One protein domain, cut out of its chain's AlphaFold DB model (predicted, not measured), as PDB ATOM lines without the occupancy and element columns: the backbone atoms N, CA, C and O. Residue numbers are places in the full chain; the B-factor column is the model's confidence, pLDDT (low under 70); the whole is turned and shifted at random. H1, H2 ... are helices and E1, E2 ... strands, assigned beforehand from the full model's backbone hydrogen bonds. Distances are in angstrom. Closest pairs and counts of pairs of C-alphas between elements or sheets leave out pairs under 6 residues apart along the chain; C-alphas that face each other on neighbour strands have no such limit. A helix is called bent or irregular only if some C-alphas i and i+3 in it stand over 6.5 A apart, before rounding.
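Overview. This is residues 11 to 175 of the 747 residues of the protein "Restriction endonuclease" of Gimesia chilikensis (UniProt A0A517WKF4). Two strongly twisted sheets lie partly face to face as a sandwich, their strands crossed, with H2 over the far face of the larger sheet and H5 along E4 of the smaller one. H4 sits at one end between the sheets, H3 grazes both at the other end, and residues 11 to 18 of H1 stick out. The printed part has 165 residues with five named helices and eight named strands, in the order H1 E1 H2 E2 E3 H3 E4 E5 E6 H4 E7 E8 H5, and its class is mixed. The larger sheet runs E1 E8 E7 E3 E2, mixed, and the smaller E4 E5 E6, antiparallel. The whole is compact, with a radius of gyration of the C-alphas of 15.3 A and spans of 41 by 35 by 27 A.

Arrangement. Along the printed part come H1, residues 11 to 25; E1, 27 to 30; H2, 35 to 50; E2, 57 to 59; E3, 64 to 68; H3, 72 to 78; E4, 83 to 90; E5, 98 to 105; E6, 110 to 117; H4, 122 to 128; E7, 131 to 137; E8, 140 to 147; and H5, 153 to 168. H1 stands up from the sheet E4 E5 E6 over E4, Ser 24 and Ala 84 being their closest C-alphas at 4.2 A. E1 is antiparallel to E8, with N 28 and O 146 at 2.9 A. H2 is on the larger sheet, its Leu 44 C-alpha 5.6 A from that of Ala 57 in E2, the closest of that pair. E2 and E3 form a hairpin, with N 59 and O 64 at 2.9 A. E4, E5 and E6 form a meander, each strand the antiparallel neighbour of the one before, with N 86 and O 102 at 2.8 A and N 101 and O 114 at 2.8 A. H4 touches H5 at a steep tilt of 38 degrees, opposite ways, Arg 127 and Ile 159 being closest at 6.0 A between C-alphas; H5 does so with residues 156 to 163 alone. E7 is parallel to E3, with N 65 and O 132 at 2.9 A, and forms a hairpin with E8, with N 133 and O 145 at 2.9 A. H5 runs along E4, at 24 degrees on the local plane, on the opposite face from H1. Every O i to N i+4 pair is within hydrogen-bond range in H1, H2 and H4, 11 of 12 in H5, and 1 of 3 in the irregular H3, where C-alphas 73 and 76 are 7.5 A apart and 3 of 4 O i to N i+3 pairs are within range.

Along the chain. H1 begins at C-alpha 11 (-20.769, -34.840, -69.283) and is 21.2 A long; H2 is 23.4 A. E4, E5 and E6 are 22.5, 22.6 and 23.5 A long, E7 19.9 A and E8 20.4 A. H5, 22.1 A, ends at C-alpha 168 (2.835, -25.384, -76.768).

Size, cuts and confidence. The C-alphas farthest apart, of Asn 11 and Ala 35, are 45.8 A apart. The printed part has no cut and no long link. Residues 11 to 20 and 167 to 174 have pLDDT under 70; the mean of the printed part is 86.3.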
ATOM      1  N   ASN A  11     -22.111 -35.205 -69.738       50.28
ATOM      2  CA  ASN A  11     -20.769 -34.840 -69.283       50.28
ATOM      3  C   ASN A  11     -20.366 -33.448 -69.799       50.28
ATOM      4  O   ASN A  11     -19.745 -32.655 -69.090       50.28
ATOM      5  N   ASP A  12     -20.761 -33.117 -71.021       47.62
ATOM      6  CA  ASP A  12     -20.517 -31.822 -71.636       47.62
ATOM      7  C   ASP A  12     -21.474 -30.740 -71.109       47.62
ATOM      8  O   ASP A  12     -21.068 -29.581 -70.974       47.62
ATOM      9  N   GLN A  13     -22.697 -31.106 -70.703       51.06
ATOM     10  CA  GLN A  13     -23.596 -30.214 -69.957       51.06
ATOM     11  C   GLN A  13     -23.043 -29.869 -68.567       51.06
ATOM     12  O   GLN A  13     -23.059 -28.699 -68.175       51.06
ATOM     13  N   GLU A  14     -22.496 -30.847 -67.840       58.69
ATOM     14  CA  GLU A  14     -21.902 -30.607 -66.519       58.69
ATOM     15  C   GLU A  14     -20.611 -29.779 -66.614       58.69
ATOM     16  O   GLU A  14     -20.410 -28.849 -65.826       58.69
ATOM     17  N   LYS A  15     -19.765 -30.016 -67.628       62.19
ATOM     18  CA  LYS A  15     -18.620 -29.136 -67.924       62.19
ATOM     19  C   LYS A  15     -19.069 -27.711 -68.234       62.19
ATOM     20  O   LYS A  15     -18.491 -26.767 -67.699       62.19
ATOM     21  N   ALA A  16     -20.102 -27.540 -69.058       60.78
ATOM     22  CA  ALA A  16     -20.630 -26.223 -69.400       60.78
ATOM     23  C   ALA A  16     -21.213 -25.495 -68.176       60.78
ATOM     24  O   ALA A  16     -20.983 -24.293 -68.008       60.78
ATOM     25  N   ARG A  17     -21.919 -26.214 -67.293       67.06
ATOM     26  CA  ARG A  17     -22.435 -25.682 -66.025       67.06
ATOM     27  C   ARG A  17     -21.296 -25.233 -65.113       67.06
ATOM     28  O   ARG A  17     -21.301 -24.091 -64.658       67.06
ATOM     29  N   ARG A  18     -20.279 -26.079 -64.938       68.12
ATOM     30  CA  ARG A  18     -19.099 -25.769 -64.123       68.12
ATOM     31  C   ARG A  18     -18.317 -24.577 -64.676       68.12
ATOM     32  O   ARG A  18     -17.914 -23.702 -63.917       68.12
ATOM     33  N   TRP A  19     -18.165 -24.475 -65.997       67.94
ATOM     34  CA  TRP A  19     -17.556 -23.302 -66.631       67.94
ATOM     35  C   TRP A  19     -18.378 -22.032 -66.407       67.94
ATOM     36  O   TRP A  19     -17.789 -20.990 -66.136       67.94
ATOM     37  N   SER A  20     -19.714 -22.122 -66.466       67.38
ATOM     38  CA  SER A  20     -20.646 -21.018 -66.184       67.38
ATOM     39  C   SER A  20     -20.509 -20.473 -64.755       67.38
ATOM     40  O   SER A  20     -20.466 -19.255 -64.538       67.38
ATOM     41  N   GLU A  21     -20.415 -21.384 -63.785       71.62
ATOM     42  CA  GLU A  21     -20.222 -21.077 -62.366       71.62
ATOM     43  C   GLU A  21     -18.854 -20.411 -62.142       71.62
ATOM     44  O   GLU A  21     -18.803 -19.275 -61.670       71.62
ATOM     45  N   MET A  22     -17.766 -21.017 -62.630       74.50
ATOM     46  CA  MET A  22     -16.404 -20.471 -62.505       74.50
ATOM     47  C   MET A  22     -16.232 -19.096 -63.167       74.50
ATOM     48  O   MET A  22     -15.603 -18.199 -62.607       74.50
ATOM     49  N   GLY A  23     -16.812 -18.888 -64.354       77.25
ATOM     50  CA  GLY A  23     -16.742 -17.588 -65.022       77.25
ATOM     51  C   GLY A  23     -17.550 -16.495 -64.319       77.25
ATOM     52  O   GLY A  23     -17.310 -15.318 -64.569       77.25
ATOM     53  N   SER A  24     -18.505 -16.854 -63.453       81.25
ATOM     54  CA  SER A  24     -19.187 -15.887 -62.580       81.25
ATOM     55  C   SER A  24     -18.327 -15.546 -61.358       81.25
ATOM     56  O   SER A  24     -18.278 -14.387 -60.961       81.25
ATOM     57  N   GLU A  25     -17.629 -16.533 -60.787       83.62
ATOM     58  CA  GLU A  25     -16.776 -16.362 -59.600       83.62
ATOM     59  C   GLU A  25     -15.575 -15.443 -59.845       83.62
ATOM     60  O   GLU A  25     -15.188 -14.684 -58.958       83.62
ATOM     61  N   CYS A  26     -15.006 -15.459 -61.054       85.94
ATOM     62  CA  CYS A  26     -13.854 -14.617 -61.380       85.94
ATOM     63  C   CYS A  26     -14.206 -13.126 -61.546       85.94
ATOM     64  O   CYS A  26     -13.302 -12.291 -61.606       85.94
ATOM     65  N   VAL A  27     -15.495 -12.769 -61.627       89.94
ATOM     66  CA  VAL A  27     -15.958 -11.382 -61.767       89.94
ATOM     67  C   VAL A  27     -16.270 -10.810 -60.383       89.94
ATOM     68  O   VAL A  27     -17.299 -11.109 -59.784       89.94
ATOM     69  N   GLN A  28     -15.413  -9.915 -59.888       85.94
ATOM     70  CA  GLN A  28     -15.537  -9.317 -58.549       85.94
ATOM     71  C   GLN A  28     -16.607  -8.205 -58.466       85.94
ATOM     72  O   GLN A  28     -16.877  -7.670 -57.391       85.94
ATOM     73  N   GLY A  29     -17.233  -7.861 -59.595       79.00
ATOM     74  CA  GLY A  29     -18.328  -6.897 -59.696       79.00
ATOM     75  C   GLY A  29     -17.924  -5.532 -60.271       79.00
ATOM     76  O   GLY A  29     -16.806  -5.369 -60.775       79.00
ATOM     77  N   PRO A  30     -18.839  -4.540 -60.224       86.06
ATOM     78  CA  PRO A  30     -18.650  -3.253 -60.879       86.06
ATOM     79  C   PRO A  30     -17.420  -2.504 -60.366       86.06
ATOM     80  O   PRO A  30     -17.254  -2.294 -59.165       86.06
ATOM     81  N   HIS A  31     -16.591  -2.029 -61.290       90.69
ATOM     82  CA  HIS A  31     -15.353  -1.321 -60.996       90.69
ATOM     83  C   HIS A  31     -15.432   0.150 -61.424       90.69
ATOM     84  O   HIS A  31     -15.845   0.481 -62.538       90.69
ATOM     85  N   SER A  32     -15.010   1.059 -60.541       92.31
ATOM     86  CA  SER A  32     -14.954   2.492 -60.845       92.31
ATOM     87  C   SER A  32     -13.647   2.841 -61.549       92.31
ATOM     88  O   SER A  32     -12.589   2.833 -60.933       92.31
ATOM     89  N   LEU A  33     -13.729   3.194 -62.833       93.69
ATOM     90  CA  LEU A  33     -12.561   3.599 -63.620       93.69
ATOM     91  C   LEU A  33     -11.981   4.933 -63.130       93.69
ATOM     92  O   LEU A  33     -12.718   5.920 -63.004       93.69
ATOM     93  N   SER A  34     -10.655   4.982 -62.963       94.81
ATOM     94  CA  SER A  34      -9.916   6.234 -62.778       94.81
ATOM     95  C   SER A  34     -10.048   7.146 -64.010       94.81
ATOM     96  O   SER A  34     -10.500   6.722 -65.077       94.81
ATOM     97  N   ALA A  35      -9.650   8.418 -63.894       93.75
ATOM     98  CA  ALA A  35      -9.680   9.342 -65.032       93.75
ATOM     99  C   ALA A  35      -8.813   8.842 -66.208       93.75
ATOM    100  O   ALA A  35      -9.277   8.837 -67.347       93.75
ATOM    101  N   SER A  36      -7.608   8.344 -65.906       94.94
ATOM    102  CA  SER A  36      -6.666   7.779 -66.885       94.94
ATOM    103  C   SER A  36      -7.199   6.496 -67.534       94.94
ATOM    104  O   SER A  36      -7.107   6.310 -68.750       94.94
ATOM    105  N   ASP A  37      -7.815   5.613 -66.746       95.25
ATOM    106  CA  ASP A  37      -8.377   4.357 -67.261       95.25
ATOM    107  C   ASP A  37      -9.608   4.608 -68.125       95.25
ATOM    108  O   ASP A  37      -9.811   3.951 -69.144       95.25
ATOM    109  N   ARG A  38     -10.415   5.610 -67.765       95.62
ATOM    110  CA  ARG A  38     -11.557   6.041 -68.570       95.62
ATOM    111  C   ARG A  38     -11.115   6.608 -69.919       95.62
ATOM    112  O   ARG A  38     -11.796   6.375 -70.915       95.62
ATOM    113  N   GLU A  39     -10.012   7.348 -69.964       95.31
ATOM    114  CA  GLU A  39      -9.427   7.833 -71.217       95.31
ATOM    115  C   GLU A  39      -8.892   6.675 -72.067       95.31
ATOM    116  O   GLU A  39      -9.214   6.576 -73.252       95.31
ATOM    117  N   THR A  40      -8.185   5.730 -71.440       96.38
ATOM    118  CA  THR A  40      -7.705   4.511 -72.105       96.38
ATOM    119  C   THR A  40      -8.856   3.697 -72.691       96.38
ATOM    120  O   THR A  40      -8.817   3.343 -73.865       96.38
ATOM    121  N   ALA A  41      -9.913   3.453 -71.917       95.25
ATOM    122  CA  ALA A  41     -11.086   2.715 -72.368       95.25
ATOM    123  C   ALA A  41     -11.808   3.409 -73.536       95.25
ATOM    124  O   ALA A  41     -12.255   2.740 -74.463       95.25
ATOM    125  N   LYS A  42     -11.888   4.746 -73.538       94.50
ATOM    126  CA  LYS A  42     -12.449   5.505 -74.669       94.50
ATOM    127  C   LYS A  42     -11.601   5.368 -75.932       94.50
ATOM    128  O   LYS A  42     -12.163   5.162 -77.001       94.50
ATOM    129  N   ARG A  43     -10.272   5.433 -75.808       95.38
ATOM    130  CA  ARG A  43      -9.358   5.197 -76.936       95.38
ATOM    131  C   ARG A  43      -9.531   3.785 -77.505       95.38
ATOM    132  O   ARG A  43      -9.648   3.631 -78.712       95.38
ATOM    133  N   LEU A  44      -9.608   2.768 -76.644       95.94
ATOM    134  CA  LEU A  44      -9.844   1.382 -77.070       95.94
ATOM    135  C   LEU A  44     -11.229   1.203 -77.721       95.94
ATOM    136  O   LEU A  44     -11.366   0.461 -78.690       95.94
ATOM    137  N   ALA A  45     -12.257   1.905 -77.235       93.62
ATOM    138  CA  ALA A  45     -13.579   1.919 -77.863       93.62
ATOM    139  C   ALA A  45     -13.556   2.557 -79.263       93.62
ATOM    140  O   ALA A  45     -14.246   2.087 -80.166       93.62
ATOM    141  N   ASP A  46     -12.744   3.598 -79.465       91.94
ATOM    142  CA  ASP A  46     -12.519   4.186 -80.788       91.94
ATOM    143  C   ASP A  46     -11.810   3.203 -81.732       91.94
ATOM    144  O   ASP A  46     -12.213   3.067 -82.887       91.94
ATOM    145  N   GLU A  47     -10.818   2.458 -81.239       90.81
ATOM    146  CA  GLU A  47     -10.130   1.419 -82.017       90.81
ATOM    147  C   GLU A  47     -11.092   0.317 -82.484       90.81
ATOM    148  O   GLU A  47     -11.069  -0.052 -83.662       90.81
ATOM    149  N   LEU A  48     -12.003  -0.139 -81.614       87.75
ATOM    150  CA  LEU A  48     -13.029  -1.137 -81.954       87.75
ATOM    151  C   LEU A  48     -13.912  -0.724 -83.134       87.75
ATOM    152  O   LEU A  48     -14.307  -1.578 -83.928       87.75
ATOM    153  N   LEU A  49     -14.218   0.570 -83.258       82.38
ATOM    154  CA  LEU A  49     -15.022   1.102 -84.359       82.38
ATOM    155  C   LEU A  49     -14.265   1.114 -85.692       82.38
ATOM    156  O   LEU A  49     -14.893   1.080 -86.745       82.38
ATOM    157  N   THR A  50     -12.931   1.166 -85.651       78.25
ATOM    158  CA  THR A  50     -12.077   1.187 -86.850       78.25
ATOM    159  C   THR A  50     -11.610  -0.199 -87.294       78.25
ATOM    160  O   THR A  50     -11.342  -0.401 -88.477       78.25
ATOM    161  N   GLN A  51     -11.519  -1.158 -86.370       76.00
ATOM    162  CA  GLN A  51     -11.058  -2.518 -86.644       76.00
ATOM    163  C   GLN A  51     -12.237  -3.481 -86.864       76.00
ATOM    164  O   GLN A  51     -12.814  -3.553 -87.951       76.00
ATOM    165  N   ASN A  52     -12.574  -4.256 -85.829       83.50
ATOM    166  CA  ASN A  52     -13.680  -5.199 -85.790       83.50
ATOM    167  C   ASN A  52     -14.216  -5.261 -84.352       83.50
ATOM    168  O   ASN A  52     -13.482  -5.573 -83.412       83.50
ATOM    169  N   ARG A  53     -15.513  -5.001 -84.182       87.94
ATOM    170  CA  ARG A  53     -16.169  -4.946 -82.866       87.94
ATOM    171  C   ARG A  53     -16.163  -6.273 -82.097       87.94
ATOM    172  O   ARG A  53     -16.245  -6.253 -80.872       87.94
ATOM    173  N   LEU A  54     -16.076  -7.408 -82.790       90.31
ATOM    174  CA  LEU A  54     -15.999  -8.748 -82.200       90.31
ATOM    175  C   LEU A  54     -14.572  -9.141 -81.806       90.31
ATOM    176  O   LEU A  54     -14.396 -10.146 -81.124       90.31
ATOM    177  N   ARG A  55     -13.547  -8.389 -82.218       92.50
ATOM    178  CA  ARG A  55     -12.160  -8.697 -81.844       92.50
ATOM    179  C   ARG A  55     -11.853  -8.352 -80.394       92.50
ATOM    180  O   ARG A  55     -11.041  -9.031 -79.772       92.50
ATOM    181  N   GLY A  56     -12.515  -7.338 -79.845       94.00
ATOM    182  CA  GLY A  56     -12.069  -6.717 -78.601       94.00
ATOM    183  C   GLY A  56     -10.821  -5.853 -78.824       94.00
ATOM    184  O   GLY A  56     -10.137  -5.973 -79.837       94.00
ATOM    185  N   ALA A  57     -10.537  -4.967 -77.875       95.56
ATOM    186  CA  ALA A  57      -9.328  -4.143 -77.856       95.56
ATOM    187  C   ALA A  57      -8.800  -4.072 -76.423       95.56
ATOM    188  O   ALA A  57      -9.589  -4.105 -75.481       95.56
ATOM    189  N   TRP A  58      -7.489  -3.991 -76.211       96.62
ATOM    190  CA  TRP A  58      -6.930  -4.044 -74.859       96.62
ATOM    191  C   TRP A  58      -5.653  -3.222 -74.696       96.62
ATOM    192  O   TRP A  58      -4.987  -2.837 -75.653       96.62
ATOM    193  N   CYS A  59      -5.306  -2.951 -73.439       96.81
ATOM    194  CA  CYS A  59      -4.040  -2.351 -73.051       96.81
ATOM    195  C   CYS A  59      -3.462  -3.120 -71.864       96.81
ATOM    196  O   CYS A  59      -3.979  -3.019 -70.754       96.81
ATOM    197  N   SER A  60      -2.362  -3.841 -72.084       96.38
ATOM    198  CA  SER A  60      -1.686  -4.616 -71.036       96.38
ATOM    199  C   SER A  60      -1.122  -3.738 -69.915       96.38
ATOM    200  O   SER A  60      -1.189  -4.118 -68.753       96.38
ATOM    201  N   LYS A  61      -0.640  -2.525 -70.231       95.69
ATOM    202  CA  LYS A  61      -0.128  -1.568 -69.230       95.69
ATOM    203  C   LYS A  61      -1.209  -1.099 -68.256       95.69
ATOM    204  O   LYS A  61      -0.954  -1.014 -67.061       95.69
ATOM    205  N   SER A  62      -2.396  -0.790 -68.775       95.81
ATOM    206  CA  SER A  62      -3.539  -0.353 -67.964       95.81
ATOM    207  C   SER A  62      -4.393  -1.527 -67.482       95.81
ATOM    208  O   SER A  62      -5.304  -1.319 -66.693       95.81
ATOM    209  N   LYS A  63      -4.102  -2.754 -67.943       97.12
ATOM    210  CA  LYS A  63      -4.841  -3.988 -67.635       97.12
ATOM    211  C   LYS A  63      -6.328  -3.863 -67.970       97.12
ATOM    212  O   LYS A  63      -7.190  -4.258 -67.193       97.12
ATOM    213  N   ILE A  64      -6.628  -3.272 -69.124       97.75
ATOM    214  CA  ILE A  64      -8.001  -3.039 -69.583       97.75
ATOM    215  C   ILE A  64      -8.262  -3.865 -70.832       97.75
ATOM    216  O   ILE A  64      -7.488  -3.794 -71.786       97.75
ATOM    217  N   VAL A  65      -9.388  -4.575 -70.849       97.56
ATOM    218  CA  VAL A  65      -9.967  -5.210 -72.040       97.56
ATOM    219  C   VAL A  65     -11.296  -4.537 -72.338       97.56
ATOM    220  O   VAL A  65     -12.138  -4.409 -71.462       97.56
ATOM    221  N   THR A  66     -11.504  -4.106 -73.571       97.06
ATOM    222  CA  THR A  66     -12.716  -3.427 -74.028       97.06
ATOM    223  C   THR A  66     -13.455  -4.312 -75.024       97.06
ATOM    224  O   THR A  66     -12.850  -4.828 -75.966       97.06
ATOM    225  N   VAL A  67     -14.762  -4.486 -74.820       95.75
ATOM    226  CA  VAL A  67     -15.640  -5.328 -75.650       95.75
ATOM    227  C   VAL A  67     -16.923  -4.590 -76.027       95.75
ATOM    228  O   VAL A  67     -17.489  -3.850 -75.222       95.75
ATOM    229  N   GLN A  68     -17.409  -4.809 -77.248       94.38
ATOM    230  CA  GLN A  68     -18.592  -4.131 -77.783       94.38
ATOM    231  C   GLN A  68     -19.868  -4.958 -77.565       94.38
ATOM    232  O   GLN A  68     -19.912  -6.158 -77.844       94.38
ATOM    233  N   ILE A  69     -20.943  -4.297 -77.129       92.94
ATOM    234  CA  ILE A  69     -22.288  -4.880 -77.129       92.94
ATOM    235  C   ILE A  69     -22.755  -5.041 -78.577       92.94
ATOM    236  O   ILE A  69     -22.789  -4.080 -79.346       92.94
ATOM    237  N   LEU A  70     -23.126  -6.265 -78.940       88.06
ATOM    238  CA  LEU A  70     -23.476  -6.618 -80.318       88.06
ATOM    239  C   LEU A  70     -24.932  -6.313 -80.672       88.06
ATOM    240  O   LEU A  70     -25.229  -6.074 -81.838       88.06
ATOM    241  N   ASN A  71     -25.817  -6.302 -79.671       87.75
ATOM    242  CA  ASN A  71     -27.225  -5.953 -79.822       87.75
ATOM    243  C   ASN A  71     -27.520  -4.606 -79.122       87.75
ATOM    244  O   ASN A  71     -27.610  -4.578 -77.886       87.75
ATOM    245  N   PRO A  72     -27.675  -3.502 -79.880       82.75
ATOM    246  CA  PRO A  72     -27.948  -2.175 -79.330       82.75
ATOM    247  C   PRO A  72     -29.223  -2.098 -78.479       82.75
ATOM    248  O   PRO A  72     -29.256  -1.352 -77.498       82.75
ATOM    249  N   ASP A  73     -30.243  -2.905 -78.784       87.62
ATOM    250  CA  ASP A  73     -31.535  -2.872 -78.082       87.62
ATOM    251  C   ASP A  73     -31.411  -3.342 -76.627       87.62
ATOM    252  O   ASP A  73     -32.167  -2.939 -75.739       87.62
ATOM    253  N   LEU A  74     -30.391  -4.155 -76.345       88.62
ATOM    254  CA  LEU A  74     -30.186  -4.776 -75.041       88.62
ATOM    255  C   LEU A  74     -29.195  -4.014 -74.159       88.62
ATOM    256  O   LEU A  74     -28.953  -4.421 -73.025       88.62
ATOM    257  N   VAL A  75     -28.658  -2.877 -74.614       90.75
ATOM    258  CA  VAL A  75     -27.650  -2.082 -73.881       90.75
ATOM    259  C   VAL A  75     -28.099  -1.730 -72.459       90.75
ATOM    260  O   VAL A  75     -27.300  -1.743 -71.523       90.75
ATOM    261  N   HIS A  76     -29.388  -1.450 -72.263       89.38
ATOM    262  CA  HIS A  76     -29.943  -1.137 -70.946       89.38
ATOM    263  C   HIS A  76     -29.857  -2.316 -69.957       89.38
ATOM    264  O   HIS A  76     -29.693  -2.086 -68.758       89.38
ATOM    265  N   LEU A  77     -29.894  -3.561 -70.444       89.81
ATOM    266  CA  LEU A  77     -29.767  -4.777 -69.635       89.81
ATOM    267  C   LEU A  77     -28.318  -5.071 -69.234       89.81
ATOM    268  O   LEU A  77     -28.098  -5.760 -68.246       89.81
ATOM    269  N   TRP A  78     -27.330  -4.515 -69.941       90.12
ATOM    270  CA  TRP A  78     -25.912  -4.645 -69.583       90.12
ATOM    271  C   TRP A  78     -25.498  -3.735 -68.418       90.12
ATOM    272  O   TRP A  78     -24.522  -4.019 -67.726       90.12
ATOM    273  N   LYS A  79     -26.259  -2.664 -68.150       86.88
ATOM    274  CA  LYS A  79     -25.969  -1.710 -67.062       86.88
ATOM    275  C   LYS A  79     -26.087  -2.316 -65.663       86.88
ATOM    276  O   LYS A  79     -25.521  -1.776 -64.721       86.88
ATOM    277  N   SER A  80     -26.857  -3.392 -65.505       78.94
ATOM    278  CA  SER A  80     -27.163  -3.985 -64.199       78.94
ATOM    279  C   SER A  80     -27.324  -5.499 -64.303       78.94
ATOM    280  O   SER A  80     -27.788  -6.003 -65.320       78.94
ATOM    281  N   GLY A  81     -26.970  -6.220 -63.240       78.06
ATOM    282  CA  GLY A  81     -27.037  -7.684 -63.188       78.06
ATOM    283  C   GLY A  81     -25.664  -8.348 -63.210       78.06
ATOM    284  O   GLY A  81     -24.635  -7.681 -63.311       78.06
ATOM    285  N   GLU A  82     -25.651  -9.665 -63.080       85.75
ATOM    286  CA  GLU A  82     -24.423 -10.456 -63.067       85.75
ATOM    287  C   GLU A  82     -23.852 -10.637 -64.475       85.75
ATOM    288  O   GLU A  82     -24.583 -10.835 -65.456       85.75
ATOM    289  N   ILE A  83     -22.525 -10.581 -64.544       89.31
ATOM    290  CA  ILE A  83     -21.738 -10.868 -65.736       89.31
ATOM    291  C   ILE A  83     -20.833 -12.046 -65.400       89.31
ATOM    292  O   ILE A  83     -20.326 -12.129 -64.287       89.31
ATOM    293  N   ALA A  84     -20.637 -12.930 -66.370       89.50
ATOM    294  CA  ALA A  84     -19.623 -13.968 -66.309       89.50
ATOM    295  C   ALA A  84     -18.588 -13.756 -67.420       89.50
ATOM    296  O   ALA A  84     -18.952 -13.316 -68.516       89.50
ATOM    297  N   CYS A  85     -17.319 -14.058 -67.147       91.50
ATOM    298  CA  CYS A  85     -16.211 -13.967 -68.096       91.50
ATOM    299  C   CYS A  85     -15.583 -15.353 -68.294       91.50
ATOM    300  O   CYS A  85     -15.016 -15.927 -67.368       91.50
ATOM    301  N   PHE A  86     -15.702 -15.896 -69.505       87.69
ATOM    302  CA  PHE A  86     -15.240 -17.242 -69.841       87.69
ATOM    303  C   PHE A  86     -13.995 -17.184 -70.725       87.69
ATOM    304  O   PHE A  86     -14.094 -16.696 -71.859       87.69
ATOM    305  N   PRO A  87     -12.843 -17.694 -70.262       90.25
ATOM    306  CA  PRO A  87     -11.695 -17.912 -71.118       90.25
ATOM    307  C   PRO A  87     -11.883 -19.214 -71.901       90.25
ATOM    308  O   PRO A  87     -12.409 -20.198 -71.383       90.25
ATOM    309  N   TYR A  88     -11.441 -19.230 -73.153       89.19
ATOM    310  CA  TYR A  88     -11.373 -20.447 -73.956       89.19
ATOM    311  C   TYR A  88     -10.178 -20.377 -74.896       89.19
ATOM    312  O   TYR A  88      -9.958 -19.344 -75.538       89.19
ATOM    313  N   SER A  89      -9.411 -21.460 -74.977       89.06
ATOM    314  CA  SER A  89      -8.259 -21.544 -75.865       89.06
ATOM    315  C   SER A  89      -8.613 -22.153 -77.217       89.06
ATOM    316  O   SER A  89      -9.374 -23.110 -77.325       89.06
ATOM    317  N   TRP A  90      -8.032 -21.588 -78.264       89.06
ATOM    318  CA  TRP A  90      -8.098 -22.081 -79.631       89.06
ATOM    319  C   TRP A  90      -6.688 -22.492 -80.036       89.06
ATOM    320  O   TRP A  90      -5.929 -21.662 -80.532       89.06
ATOM    321  N   SER A  91      -6.309 -23.736 -79.736       83.25
ATOM    322  CA  SER A  91      -5.032 -24.343 -80.133       83.25
ATOM    323  C   SER A  91      -5.198 -25.196 -81.398       83.25
ATOM    324  O   SER A  91      -6.306 -25.612 -81.732       83.25
ATOM    325  N   GLY A  92      -4.103 -25.423 -82.132       73.69
ATOM    326  CA  GLY A  92      -4.105 -26.249 -83.349       73.69
ATOM    327  C   GLY A  92      -4.742 -25.608 -84.591       73.69
ATOM    328  O   GLY A  92      -4.991 -26.309 -85.570       73.69
ATOM    329  N   GLY A  93      -5.018 -24.298 -84.559       74.38
ATOM    330  CA  GLY A  93      -5.492 -23.534 -85.717       74.38
ATOM    331  C   GLY A  93      -4.402 -23.309 -86.768       74.38
ATOM    332  O   GLY A  93      -3.210 -23.332 -86.458       74.38
ATOM    333  N   THR A  94      -4.813 -23.043 -88.009       77.81
ATOM    334  CA  THR A  94      -3.912 -22.819 -89.153       77.81
ATOM    335  C   THR A  94      -3.021 -21.598 -88.948       77.81
ATOM    336  O   THR A  94      -1.874 -21.594 -89.398       77.81
ATOM    337  N   PHE A  95      -3.542 -20.567 -88.271       79.56
ATOM    338  CA  PHE A  95      -2.881 -19.266 -88.165       79.56
ATOM    339  C   PHE A  95      -2.228 -18.978 -86.804       79.56
ATOM    340  O   PHE A  95      -1.849 -17.841 -86.504       79.56
ATOM    341  N   GLY A  96      -2.105 -20.009 -85.966       81.75
ATOM    342  CA  GLY A  96      -1.608 -19.924 -84.595       81.75
ATOM    343  C   GLY A  96      -2.712 -20.068 -83.548       81.75
ATOM    344  O   GLY A  96      -3.852 -20.414 -83.853       81.75
ATOM    345  N   GLY A  97      -2.352 -19.829 -82.286       86.50
ATOM    346  CA  GLY A  97      -3.264 -19.961 -81.153       86.50
ATOM    347  C   GLY A  97      -3.852 -18.633 -80.674       86.50
ATOM    348  O   GLY A  97      -3.198 -17.587 -80.741       86.50
ATOM    349  N   SER A  98      -5.060 -18.662 -80.111       91.50
ATOM    350  CA  SER A  98      -5.612 -17.509 -79.385       91.50
ATOM    351  C   SER A  98      -6.443 -17.892 -78.168       91.50
ATOM    352  O   SER A  98      -7.000 -18.982 -78.070       91.50
ATOM    353  N   LEU A  99      -6.534 -16.960 -77.223       93.25
ATOM    354  CA  LEU A  99      -7.448 -17.015 -76.096       93.25
ATOM    355  C   LEU A  99      -8.640 -16.104 -76.388       93.25
ATOM    356  O   LEU A  99      -8.478 -14.900 -76.582       93.25
ATOM    357  N   THR A 100      -9.853 -16.644 -76.369       94.06
ATOM    358  CA  THR A 100     -11.064 -15.821 -76.388       94.06
ATOM    359  C   THR A 100     -11.567 -15.592 -74.971       94.06
ATOM    360  O   THR A 100     -11.749 -16.543 -74.220       94.06
ATOM    361  N   LEU A 101     -11.854 -14.335 -74.635       94.06
ATOM    362  CA  LEU A 101     -12.615 -13.953 -73.450       94.06
ATOM    363  C   LEU A 101     -14.057 -13.691 -73.875       94.06
ATOM    364  O   LEU A 101     -14.316 -12.726 -74.590       94.06
ATOM    365  N   THR A 102     -14.993 -14.548 -73.471       92.19
ATOM    366  CA  THR A 102     -16.424 -14.381 -73.757       92.19
ATOM    367  C   THR A 102     -17.137 -13.864 -72.521       92.19
ATOM    368  O   THR A 102     -17.186 -14.545 -71.502       92.19
ATOM    369  N   LEU A 103     -17.734 -12.682 -72.622       91.94
ATOM    370  CA  LEU A 103     -18.553 -12.109 -71.566       91.94
ATOM    371  C   LEU A 103     -20.020 -12.433 -71.808       91.94
ATOM    372  O   LEU A 103     -20.536 -12.180 -72.895       91.94
ATOM    373  N   LEU A 104     -20.700 -12.945 -70.787       90.12
ATOM    374  CA  LEU A 104     -22.135 -13.217 -70.791       90.12
ATOM    375  C   LEU A 104     -22.829 -12.304 -69.784       90.12
ATOM    376  O   LEU A 104     -22.548 -12.367 -68.591       90.12
ATOM    377  N   SER A 105     -23.796 -11.516 -70.248       89.75
ATOM    378  CA  SER A 105     -24.758 -10.879 -69.347       89.75
ATOM    379  C   SER A 105     -25.878 -11.869 -69.038       89.75
ATOM    380  O   SER A 105     -26.659 -12.210 -69.931       89.75
ATOM    381  N   LYS A 106     -26.003 -12.302 -67.774       85.06
ATOM    382  CA  LYS A 106     -27.091 -13.207 -67.354       85.06
ATOM    383  C   LYS A 106     -28.468 -12.559 -67.512       85.06
ATOM    384  O   LYS A 106     -29.454 -13.239 -67.761       85.06
ATOM    385  N   ARG A 107     -28.545 -11.231 -67.397       86.69
ATOM    386  CA  ARG A 107     -29.801 -10.492 -67.568       86.69
ATOM    387  C   ARG A 107     -30.183 -10.332 -69.038       86.69
ATOM    388  O   ARG A 107     -31.340 -10.535 -69.383       86.69
ATOM    389  N   ALA A 108     -29.231  -9.945 -69.886       85.19
ATOM    390  CA  ALA A 108     -29.496  -9.743 -71.309       85.19
ATOM    391  C   ALA A 108     -29.568 -11.062 -72.094       85.19
ATOM    392  O   ALA A 108     -30.068 -11.063 -73.212       85.19
ATOM    393  N   GLN A 109     -29.039 -12.160 -71.534       86.19
ATOM    394  CA  GLN A 109     -28.864 -13.445 -72.224       86.19
ATOM    395  C   GLN A 109     -28.097 -13.287 -73.549       86.19
ATOM    396  O   GLN A 109     -28.315 -13.995 -74.530       86.19
ATOM    397  N   THR A 110     -27.157 -12.336 -73.575       86.88
ATOM    398  CA  THR A 110     -26.304 -12.051 -74.734       86.88
ATOM    399  C   THR A 110     -24.838 -12.077 -74.377       86.88
ATOM    400  O   THR A 110     -24.457 -11.791 -73.239       86.88
ATOM    401  N   LYS A 111     -24.027 -12.371 -75.393       90.62
ATOM    402  CA  LYS A 111     -22.583 -12.518 -75.284       90.62
ATOM    403  C   LYS A 111     -21.863 -11.408 -76.053       90.62
ATOM    404  O   LYS A 111     -22.328 -10.998 -77.115       90.62
ATOM    405  N   CYS A 112     -20.724 -10.968 -75.543       91.62
ATOM    406  CA  CYS A 112     -19.709 -10.215 -76.283       91.62
ATOM    407  C   CYS A 112     -18.342 -10.866 -76.048       91.62
ATOM    408  O   CYS A 112     -18.229 -11.784 -75.234       91.62
ATOM    409  N   ARG A 113     -17.310 -10.468 -76.798       93.25
ATOM    410  CA  ARG A 113     -16.015 -11.148 -76.721       93.25
ATOM    411  C   ARG A 113     -14.817 -10.251 -77.015       93.25
ATOM    412  O   ARG A 113     -14.961  -9.204 -77.642       93.25
ATOM    413  N   ALA A 114     -13.650 -10.733 -76.598       95.12
ATOM    414  CA  ALA A 114     -12.333 -10.326 -77.074       95.12
ATOM    415  C   ALA A 114     -11.513 -11.565 -77.477       95.12
ATOM    416  O   ALA A 114     -11.726 -12.641 -76.919       95.12
ATOM    417  N   SER A 115     -10.581 -11.427 -78.420       94.44
ATOM    418  CA  SER A 115      -9.711 -12.501 -78.915       94.44
ATOM    419  C   SER A 115      -8.253 -12.070 -78.832       94.44
ATOM    420  O   SER A 115      -7.821 -11.232 -79.615       94.44
ATOM    421  N   ILE A 116      -7.499 -12.647 -77.901       94.38
ATOM    422  CA  ILE A 116      -6.110 -12.293 -77.606       94.38
ATOM    423  C   ILE A 116      -5.191 -13.354 -78.218       94.38
ATOM    424  O   ILE A 116      -5.266 -14.531 -77.871       94.38
ATOM    425  N   PHE A 117      -4.327 -12.948 -79.143       91.81
ATOM    426  CA  PHE A 117      -3.412 -13.847 -79.849       91.81
ATOM    427  C   PHE A 117      -2.277 -14.353 -78.940       91.81
ATOM    428  O   PHE A 117      -1.833 -13.614 -78.063       91.81
ATOM    429  N   HIS A 118      -1.773 -15.580 -79.155       86.44
ATOM    430  CA  HIS A 118      -0.808 -16.262 -78.265       86.44
ATOM    431  C   HIS A 118       0.500 -15.490 -77.969       86.44
ATOM    432  O   HIS A 118       1.161 -15.753 -76.967       86.44
ATOM    433  N   GLY A 119       0.879 -14.531 -78.819       85.19
ATOM    434  CA  GLY A 119       2.057 -13.675 -78.626       85.19
ATOM    435  C   GLY A 119       1.813 -12.374 -77.848       85.19
ATOM    436  O   GLY A 119       2.764 -11.630 -77.611       85.19
ATOM    437  N   ASP A 120       0.573 -12.053 -77.475       92.69
ATOM    438  CA  ASP A 120       0.237 -10.749 -76.895       92.69
ATOM    439  C   ASP A 120       0.578 -10.663 -75.388       92.69
ATOM    440  O   ASP A 120       0.205 -11.554 -74.614       92.69
ATOM    441  N   PRO A 121       1.229  -9.575 -74.913       95.38
ATOM    442  CA  PRO A 121       1.528  -9.374 -73.491       95.38
ATOM    443  C   PRO A 121       0.311  -9.427 -72.560       95.38
ATOM    444  O   PRO A 121       0.460  -9.739 -71.377       95.38
ATOM    445  N   MET A 122      -0.885  -9.133 -73.073       95.75
ATOM    446  CA  MET A 122      -2.136  -9.196 -72.320       95.75
ATOM    447  C   MET A 122      -2.433 -10.606 -71.792       95.75
ATOM    448  O   MET A 122      -3.080 -10.725 -70.757       95.75
ATOM    449  N   LEU A 123      -1.916 -11.671 -72.413       94.56
ATOM    450  CA  LEU A 123      -2.099 -13.036 -71.905       94.56
ATOM    451  C   LEU A 123      -1.467 -13.249 -70.532       94.56
ATOM    452  O   LEU A 123      -2.045 -13.946 -69.703       94.56
ATOM    453  N   LYS A 124      -0.310 -12.625 -70.267       93.50
ATOM    454  CA  LYS A 124       0.315 -12.674 -68.937       93.50
ATOM    455  C   LYS A 124      -0.551 -11.960 -67.907       93.50
ATOM    456  O   LYS A 124      -0.770 -12.500 -66.833       93.50
ATOM    457  N   VAL A 125      -1.096 -10.797 -68.272       95.75
ATOM    458  CA  VAL A 125      -2.012 -10.042 -67.407       95.75
ATOM    459  C   VAL A 125      -3.250 -10.877 -67.091       95.75
ATOM    460  O   VAL A 125      -3.546 -11.083 -65.927       95.75
ATOM    461  N   VAL A 126      -3.928 -11.419 -68.107       94.12
ATOM    462  CA  VAL A 126      -5.139 -12.243 -67.929       94.12
ATOM    463  C   VAL A 126      -4.873 -13.485 -67.071       94.12
ATOM    464  O   VAL A 126      -5.760 -13.912 -66.338       94.12
ATOM    465  N   ARG A 127      -3.677 -14.075 -67.161       92.50
ATOM    466  CA  ARG A 127      -3.301 -15.275 -66.404       92.50
ATOM    467  C   ARG A 127      -2.939 -14.976 -64.948       92.50
ATOM    468  O   ARG A 127      -3.338 -15.733 -64.066       92.50
ATOM    469  N   ASP A 128      -2.165 -13.918 -64.714       91.44
ATOM    470  CA  ASP A 128      -1.429 -13.730 -63.459       91.44
ATOM    471  C   ASP A 128      -1.959 -12.568 -62.599       91.44
ATOM    472  O   ASP A 128      -1.630 -12.499 -61.413       91.44
ATOM    473  N   GLU A 129      -2.748 -11.646 -63.161       94.19
ATOM    474  CA  GLU A 129      -3.108 -10.383 -62.511       94.19
ATOM    475  C   GLU A 129      -4.603 -10.029 -62.665       94.19
ATOM    476  O   GLU A 129      -5.220 -10.339 -63.686       94.19
ATOM    477  N   PRO A 130      -5.199  -9.291 -61.707       94.50
ATOM    478  CA  PRO A 130      -6.517  -8.696 -61.895       94.50
ATOM    479  C   PRO A 130      -6.516  -7.678 -63.041       94.50
ATOM    480  O   PRO A 130      -5.596  -6.860 -63.169       94.50
ATOM    481  N   PHE A 131      -7.581  -7.676 -63.836       96.31
ATOM    482  CA  PHE A 131      -7.762  -6.765 -64.964       96.31
ATOM    483  C   PHE A 131      -9.213  -6.296 -65.070       96.31
ATOM    484  O   PHE A 131     -10.137  -6.938 -64.579       96.31
ATOM    485  N   VAL A 132      -9.430  -5.153 -65.714       97.19
ATOM    486  CA  VAL A 132     -10.765  -4.567 -65.861       97.19
ATOM    487  C   VAL A 132     -11.308  -4.881 -67.245       97.19
ATOM    488  O   VAL A 132     -10.685  -4.546 -68.255       97.19
ATOM    489  N   VAL A 133     -12.502  -5.471 -67.307       96.88
ATOM    490  CA  VAL A 133     -13.253  -5.552 -68.560       96.88
ATOM    491  C   VAL A 133     -14.223  -4.386 -68.646       96.88
ATOM    492  O   VAL A 133     -15.023  -4.156 -67.743       96.88
ATOM    493  N   VAL A 134     -14.164  -3.654 -69.752       96.62
ATOM    494  CA  VAL A 134     -15.021  -2.513 -70.054       96.62
ATOM    495  C   VAL A 134     -15.958  -2.881 -71.196       96.62
ATOM    496  O   VAL A 134     -15.535  -3.180 -72.312       96.62
ATOM    497  N   VAL A 135     -17.255  -2.828 -70.920       95.25
ATOM    498  CA  VAL A 135     -18.308  -3.065 -71.904       95.25
ATOM    499  C   VAL A 135     -18.749  -1.727 -72.488       95.25
ATOM    500  O   VAL A 135     -19.124  -0.806 -71.751       95.25
ATOM    501  N   VAL A 136     -18.731  -1.624 -73.816       95.06
ATOM    502  CA  VAL A 136     -19.052  -0.390 -74.542       95.06
ATOM    503  C   VAL A 136     -20.210  -0.567 -75.521       95.06
ATOM    504  O   VAL A 136     -20.480  -1.661 -76.018       95.06
ATOM    505  N   ASN A 137     -20.904   0.538 -75.796       93.19
ATOM    506  CA  ASN A 137     -21.828   0.678 -76.912       93.19
ATOM    507  C   ASN A 137     -21.354   1.820 -77.818       93.19
ATOM    508  O   ASN A 137     -21.557   2.998 -77.507       93.19
ATOM    509  N   GLY A 138     -20.674   1.478 -78.910       89.88
ATOM    510  CA  GLY A 138     -19.933   2.452 -79.697       89.88
ATOM    511  C   GLY A 138     -18.838   3.065 -78.830       89.88
ATOM    512  O   GLY A 138     -18.081   2.353 -78.179       89.88
ATOM    513  N   LYS A 139     -18.800   4.395 -78.740       89.12
ATOM    514  CA  LYS A 139     -17.829   5.116 -77.893       89.12
ATOM    515  C   LYS A 139     -18.244   5.216 -76.421       89.12
ATOM    516  O   LYS A 139     -17.489   5.720 -75.588       89.12
ATOM    517  N   GLN A 140     -19.473   4.817 -76.088       92.94
ATOM    518  CA  GLN A 140     -20.013   4.988 -74.746       92.94
ATOM    519  C   GLN A 140     -19.632   3.809 -73.854       92.94
ATOM    520  O   GLN A 140     -20.004   2.671 -74.125       92.94
ATOM    521  N   ILE A 141     -18.980   4.099 -72.726       95.00
ATOM    522  CA  ILE A 141     -18.777   3.122 -71.653       95.00
ATOM    523  C   ILE A 141     -20.121   2.847 -70.980       95.00
ATOM    524  O   ILE A 141     -20.765   3.762 -70.460       95.00
ATOM    525  N   VAL A 142     -20.543   1.586 -71.008       94.38
ATOM    526  CA  VAL A 142     -21.798   1.124 -70.402       94.38
ATOM    527  C   VAL A 142     -21.540   0.618 -68.992       94.38
ATOM    528  O   VAL A 142     -22.311   0.926 -68.083       94.38
ATOM    529  N   ARG A 143     -20.459  -0.147 -68.818       93.25
ATOM    530  CA  ARG A 143     -20.099  -0.791 -67.558       93.25
ATOM    531  C   ARG A 143     -18.620  -1.181 -67.549       93.25
ATOM    532  O   ARG A 143     -18.039  -1.390 -68.611       93.25
ATOM    533  N   ALA A 144     -18.033  -1.281 -66.363       95.62
ATOM    534  CA  ALA A 144     -16.723  -1.874 -66.150       95.62
ATOM    535  C   ALA A 144     -16.786  -2.821 -64.948       95.62
ATOM    536  O   ALA A 144     -17.422  -2.477 -63.951       95.62
ATOM    537  N   ASP A 145     -16.128  -3.972 -65.031       95.06
ATOM    538  CA  ASP A 145     -16.058  -4.962 -63.954       95.06
ATOM    539  C   ASP A 145     -14.621  -5.463 -63.792       95.06
ATOM    540  O   ASP A 145     -13.874  -5.576 -64.768       95.06
ATOM    541  N   LEU A 146     -14.239  -5.744 -62.547       95.06
ATOM    542  CA  LEU A 146     -12.935  -6.315 -62.224       95.06
ATOM    543  C   LEU A 146     -12.997  -7.838 -62.382       95.06
ATOM    544  O   LEU A 146     -13.889  -8.482 -61.830       95.06
ATOM    545  N   VAL A 147     -12.050  -8.396 -63.129       94.56
ATOM    546  CA  VAL A 147     -11.913  -9.831 -63.379       94.56
ATOM    547  C   VAL A 147     -10.579 -10.306 -62.828       94.56
ATOM    548  O   VAL A 147      -9.540  -9.694 -63.081       94.56
ATOM    549  N   ASP A 148     -10.609 -11.402 -62.079       92.81
ATOM    550  CA  ASP A 148      -9.431 -11.999 -61.469       92.81
ATOM    551  C   ASP A 148      -9.583 -13.524 -61.397       92.81
ATOM    552  O   ASP A 148     -10.334 -14.066 -60.582       92.81
ATOM    553  N   TYR A 149      -8.847 -14.226 -62.258       90.62
ATOM    554  CA  TYR A 149      -8.828 -15.690 -62.280       90.62
ATOM    555  C   TYR A 149      -7.978 -16.300 -61.157       90.62
ATOM    556  O   TYR A 149      -8.019 -17.512 -60.967       90.62
ATOM    557  N   SER A 150      -7.228 -15.496 -60.393       84.25
ATOM    558  CA  SER A 150      -6.438 -15.971 -59.248       84.25
ATOM    559  C   SER A 150      -7.259 -16.137 -57.962       84.25
ATOM    560  O   SER A 150      -6.740 -16.627 -56.961       84.25
ATOM    561  N   THR A 151      -8.544 -15.771 -58.005       83.62
ATOM    562  CA  THR A 151      -9.485 -15.813 -56.875       83.62
ATOM    563  C   THR A 151      -9.771 -17.219 -56.342       83.62
ATOM    564  O   THR A 151     -10.084 -17.353 -55.160       83.62
ATOM    565  N   SER A 152      -9.642 -18.264 -57.168       84.25
ATOM    566  CA  SER A 152      -9.774 -19.667 -56.752       84.25
ATOM    567  C   SER A 152      -8.742 -20.569 -57.435       84.25
ATOM    568  O   SER A 152      -8.324 -20.307 -58.566       84.25
ATOM    569  N   ASP A 153      -8.338 -21.652 -56.760       84.56
ATOM    570  CA  ASP A 153      -7.376 -22.624 -57.307       84.56
ATOM    571  C   ASP A 153      -7.899 -23.288 -58.591       84.56
ATOM    572  O   ASP A 153      -7.131 -23.501 -59.535       84.56
ATOM    573  N   ASP A 154      -9.209 -23.543 -58.668       83.06
ATOM    574  CA  ASP A 154      -9.877 -24.080 -59.859       83.06
ATOM    575  C   ASP A 154      -9.773 -23.097 -61.039       83.06
ATOM    576  O   ASP A 154      -9.328 -23.477 -62.126       83.06
ATOM    577  N   SER A 155     -10.111 -21.816 -60.833       83.25
ATOM    578  CA  SER A 155     -10.027 -20.776 -61.875       83.25
ATOM    579  C   SER A 155      -8.593 -20.556 -62.347       83.25
ATOM    580  O   SER A 155      -8.338 -20.471 -63.552       83.25
ATOM    581  N   LYS A 156      -7.646 -20.545 -61.405       87.75
ATOM    582  CA  LYS A 156      -6.217 -20.395 -61.674       87.75
ATOM    583  C   LYS A 156      -5.664 -21.576 -62.468       87.75
ATOM    584  O   LYS A 156      -4.894 -21.389 -63.409       87.75
ATOM    585  N   THR A 157      -6.059 -22.799 -62.122       88.06
ATOM    586  CA  THR A 157      -5.656 -24.009 -62.853       88.06
ATOM    587  C   THR A 157      -6.212 -23.996 -64.277       88.06
ATOM    588  O   THR A 157      -5.481 -24.279 -65.230       88.06
ATOM    589  N   LEU A 158      -7.476 -23.598 -64.438       84.81
ATOM    590  CA  LEU A 158      -8.146 -23.541 -65.733       84.81
ATOM    591  C   LEU A 158      -7.510 -22.506 -66.673       84.81
ATOM    592  O   LEU A 158      -7.160 -22.846 -67.804       84.81
ATOM    593  N   ILE A 159      -7.306 -21.262 -66.215       90.06
ATOM    594  CA  ILE A 159      -6.693 -20.228 -67.063       90.06
ATOM    595  C   ILE A 159      -5.256 -20.596 -67.450       90.06
ATOM    596  O   ILE A 159      -4.860 -20.394 -68.597       90.06
ATOM    597  N   ASN A 160      -4.496 -21.208 -66.535       91.12
ATOM    598  CA  ASN A 160      -3.157 -21.715 -66.829       91.12
ATOM    599  C   ASN A 160      -3.190 -22.795 -67.913       91.12
ATOM    600  O   ASN A 160      -2.386 -22.741 -68.840       91.12
ATOM    601  N   SER A 161      -4.128 -23.743 -67.835       89.00
ATOM    602  CA  SER A 161      -4.303 -24.775 -68.862       89.00
ATOM    603  C   SER A 161      -4.606 -24.158 -70.233       89.00
ATOM    604  O   SER A 161      -3.913 -24.460 -71.206       89.00
ATOM    605  N   PHE A 162      -5.555 -23.218 -70.303       90.00
ATOM    606  CA  PHE A 162      -5.909 -22.551 -71.555       90.00
ATOM    607  C   PHE A 162      -4.747 -21.747 -72.147       90.00
ATOM    608  O   PHE A 162      -4.430 -21.914 -73.325       90.00
ATOM    609  N   VAL A 163      -4.065 -20.921 -71.348       90.12
ATOM    610  CA  VAL A 163      -2.930 -20.115 -71.827       90.12
ATOM    611  C   VAL A 163      -1.744 -20.997 -72.237       90.12
ATOM    612  O   VAL A 163      -1.099 -20.716 -73.243       90.12
ATOM    613  N   ASN A 164      -1.477 -22.093 -71.524       88.38
ATOM    614  CA  ASN A 164      -0.399 -23.015 -71.889       88.38
ATOM    615  C   ASN A 164      -0.719 -23.805 -73.169       88.38
ATOM    616  O   ASN A 164       0.179 -24.027 -73.980       88.38
ATOM    617  N   SER A 165      -1.986 -24.178 -73.393       87.06
ATOM    618  CA  SER A 165      -2.391 -24.930 -74.594       87.06
ATOM    619  C   SER A 165      -2.138 -24.169 -75.903       87.06
ATOM    620  O   SER A 165      -1.775 -24.773 -76.905       87.06
ATOM    621  N   ILE A 166      -2.237 -22.835 -75.890       86.12
ATOM    622  CA  ILE A 166      -1.947 -21.993 -77.070       86.12
ATOM    623  C   ILE A 166      -0.465 -21.637 -77.207       86.12
ATOM    624  O   ILE A 166      -0.070 -21.057 -78.214       86.12
ATOM    625  N   ALA A 167       0.353 -21.964 -76.203       69.50
ATOM    626  CA  ALA A 167       1.790 -21.712 -76.200       69.50
ATOM    627  C   ALA A 167       2.618 -22.912 -76.699       69.50
ATOM    628  O   ALA A 167       3.765 -22.717 -77.098       69.50
ATOM    629  N   GLY A 168       2.067 -24.135 -76.645       58.22
ATOM    630  CA  GLY A 168       2.835 -25.384 -76.768       58.22
ATOM    631  C   GLY A 168       2.668 -26.199 -78.054       58.22
ATOM    632  O   GLY A 168       3.520 -27.042 -78.324       58.22
ATOM    633  N   GLU A 169       1.632 -25.980 -78.865       50.31
ATOM    634  CA  GLU A 169       1.341 -26.855 -80.009       50.31
ATOM    635  C   GLU A 169       1.416 -26.109 -81.340       50.31
ATOM    636  O   GLU A 169       0.575 -25.272 -81.655       50.31
ATOM    637  N   GLY A 170       2.455 -26.449 -82.110       47.53
ATOM    638  CA  GLY A 170       2.461 -26.437 -83.570       47.53
ATOM    639  C   GLY A 170       1.876 -25.196 -84.223       47.53
ATOM    640  O   GLY A 170       0.789 -25.257 -84.790       47.53
ATOM    641  N   ALA A 171       2.644 -24.107 -84.247       48.72
ATOM    642  CA  ALA A 171       2.509 -23.137 -85.319       48.72
ATOM    643  C   ALA A 171       2.752 -23.886 -86.642       48.72
ATOM    644  O   ALA A 171       3.892 -24.033 -87.085       48.72
ATOM    645  N   SER A 172       1.686 -24.384 -87.278       51.94
ATOM    646  CA  SER A 172       1.632 -24.427 -88.738       51.94
ATOM    647  C   SER A 172       2.231 -23.102 -89.187       51.94
ATOM    648  O   SER A 172       1.787 -22.080 -88.680       51.94
ATOM    649  N   GLY A 173       3.299 -23.106 -89.993       54.94
ATOM    650  CA  GLY A 173       4.263 -21.994 -90.160       54.94
ATOM    651  C   GLY A 173       3.723 -20.594 -90.526       54.94
ATOM    652  O   GLY A 173       4.497 -19.677 -90.770       54.94
ATOM    653  N   TRP A 174       2.411 -20.403 -90.526       65.00
ATOM    654  CA  TRP A 174       1.625 -19.231 -90.850       65.00
ATOM    655  C   TRP A 174       1.127 -18.511 -89.590       65.00
ATOM    656  O   TRP A 174      -0.053 -18.526 -89.281       65.00
ATOM    657  N   ILE A 175       2.005 -17.854 -88.836       74.69
ATOM    658  CA  ILE A 175       1.577 -17.038 -87.684       74.69
ATOM    659  C   ILE A 175       0.987 -15.712 -88.196       74.69
ATOM    660  O   ILE A 175       1.744 -14.830 -88.613       74.69
TER     661      ILE A 175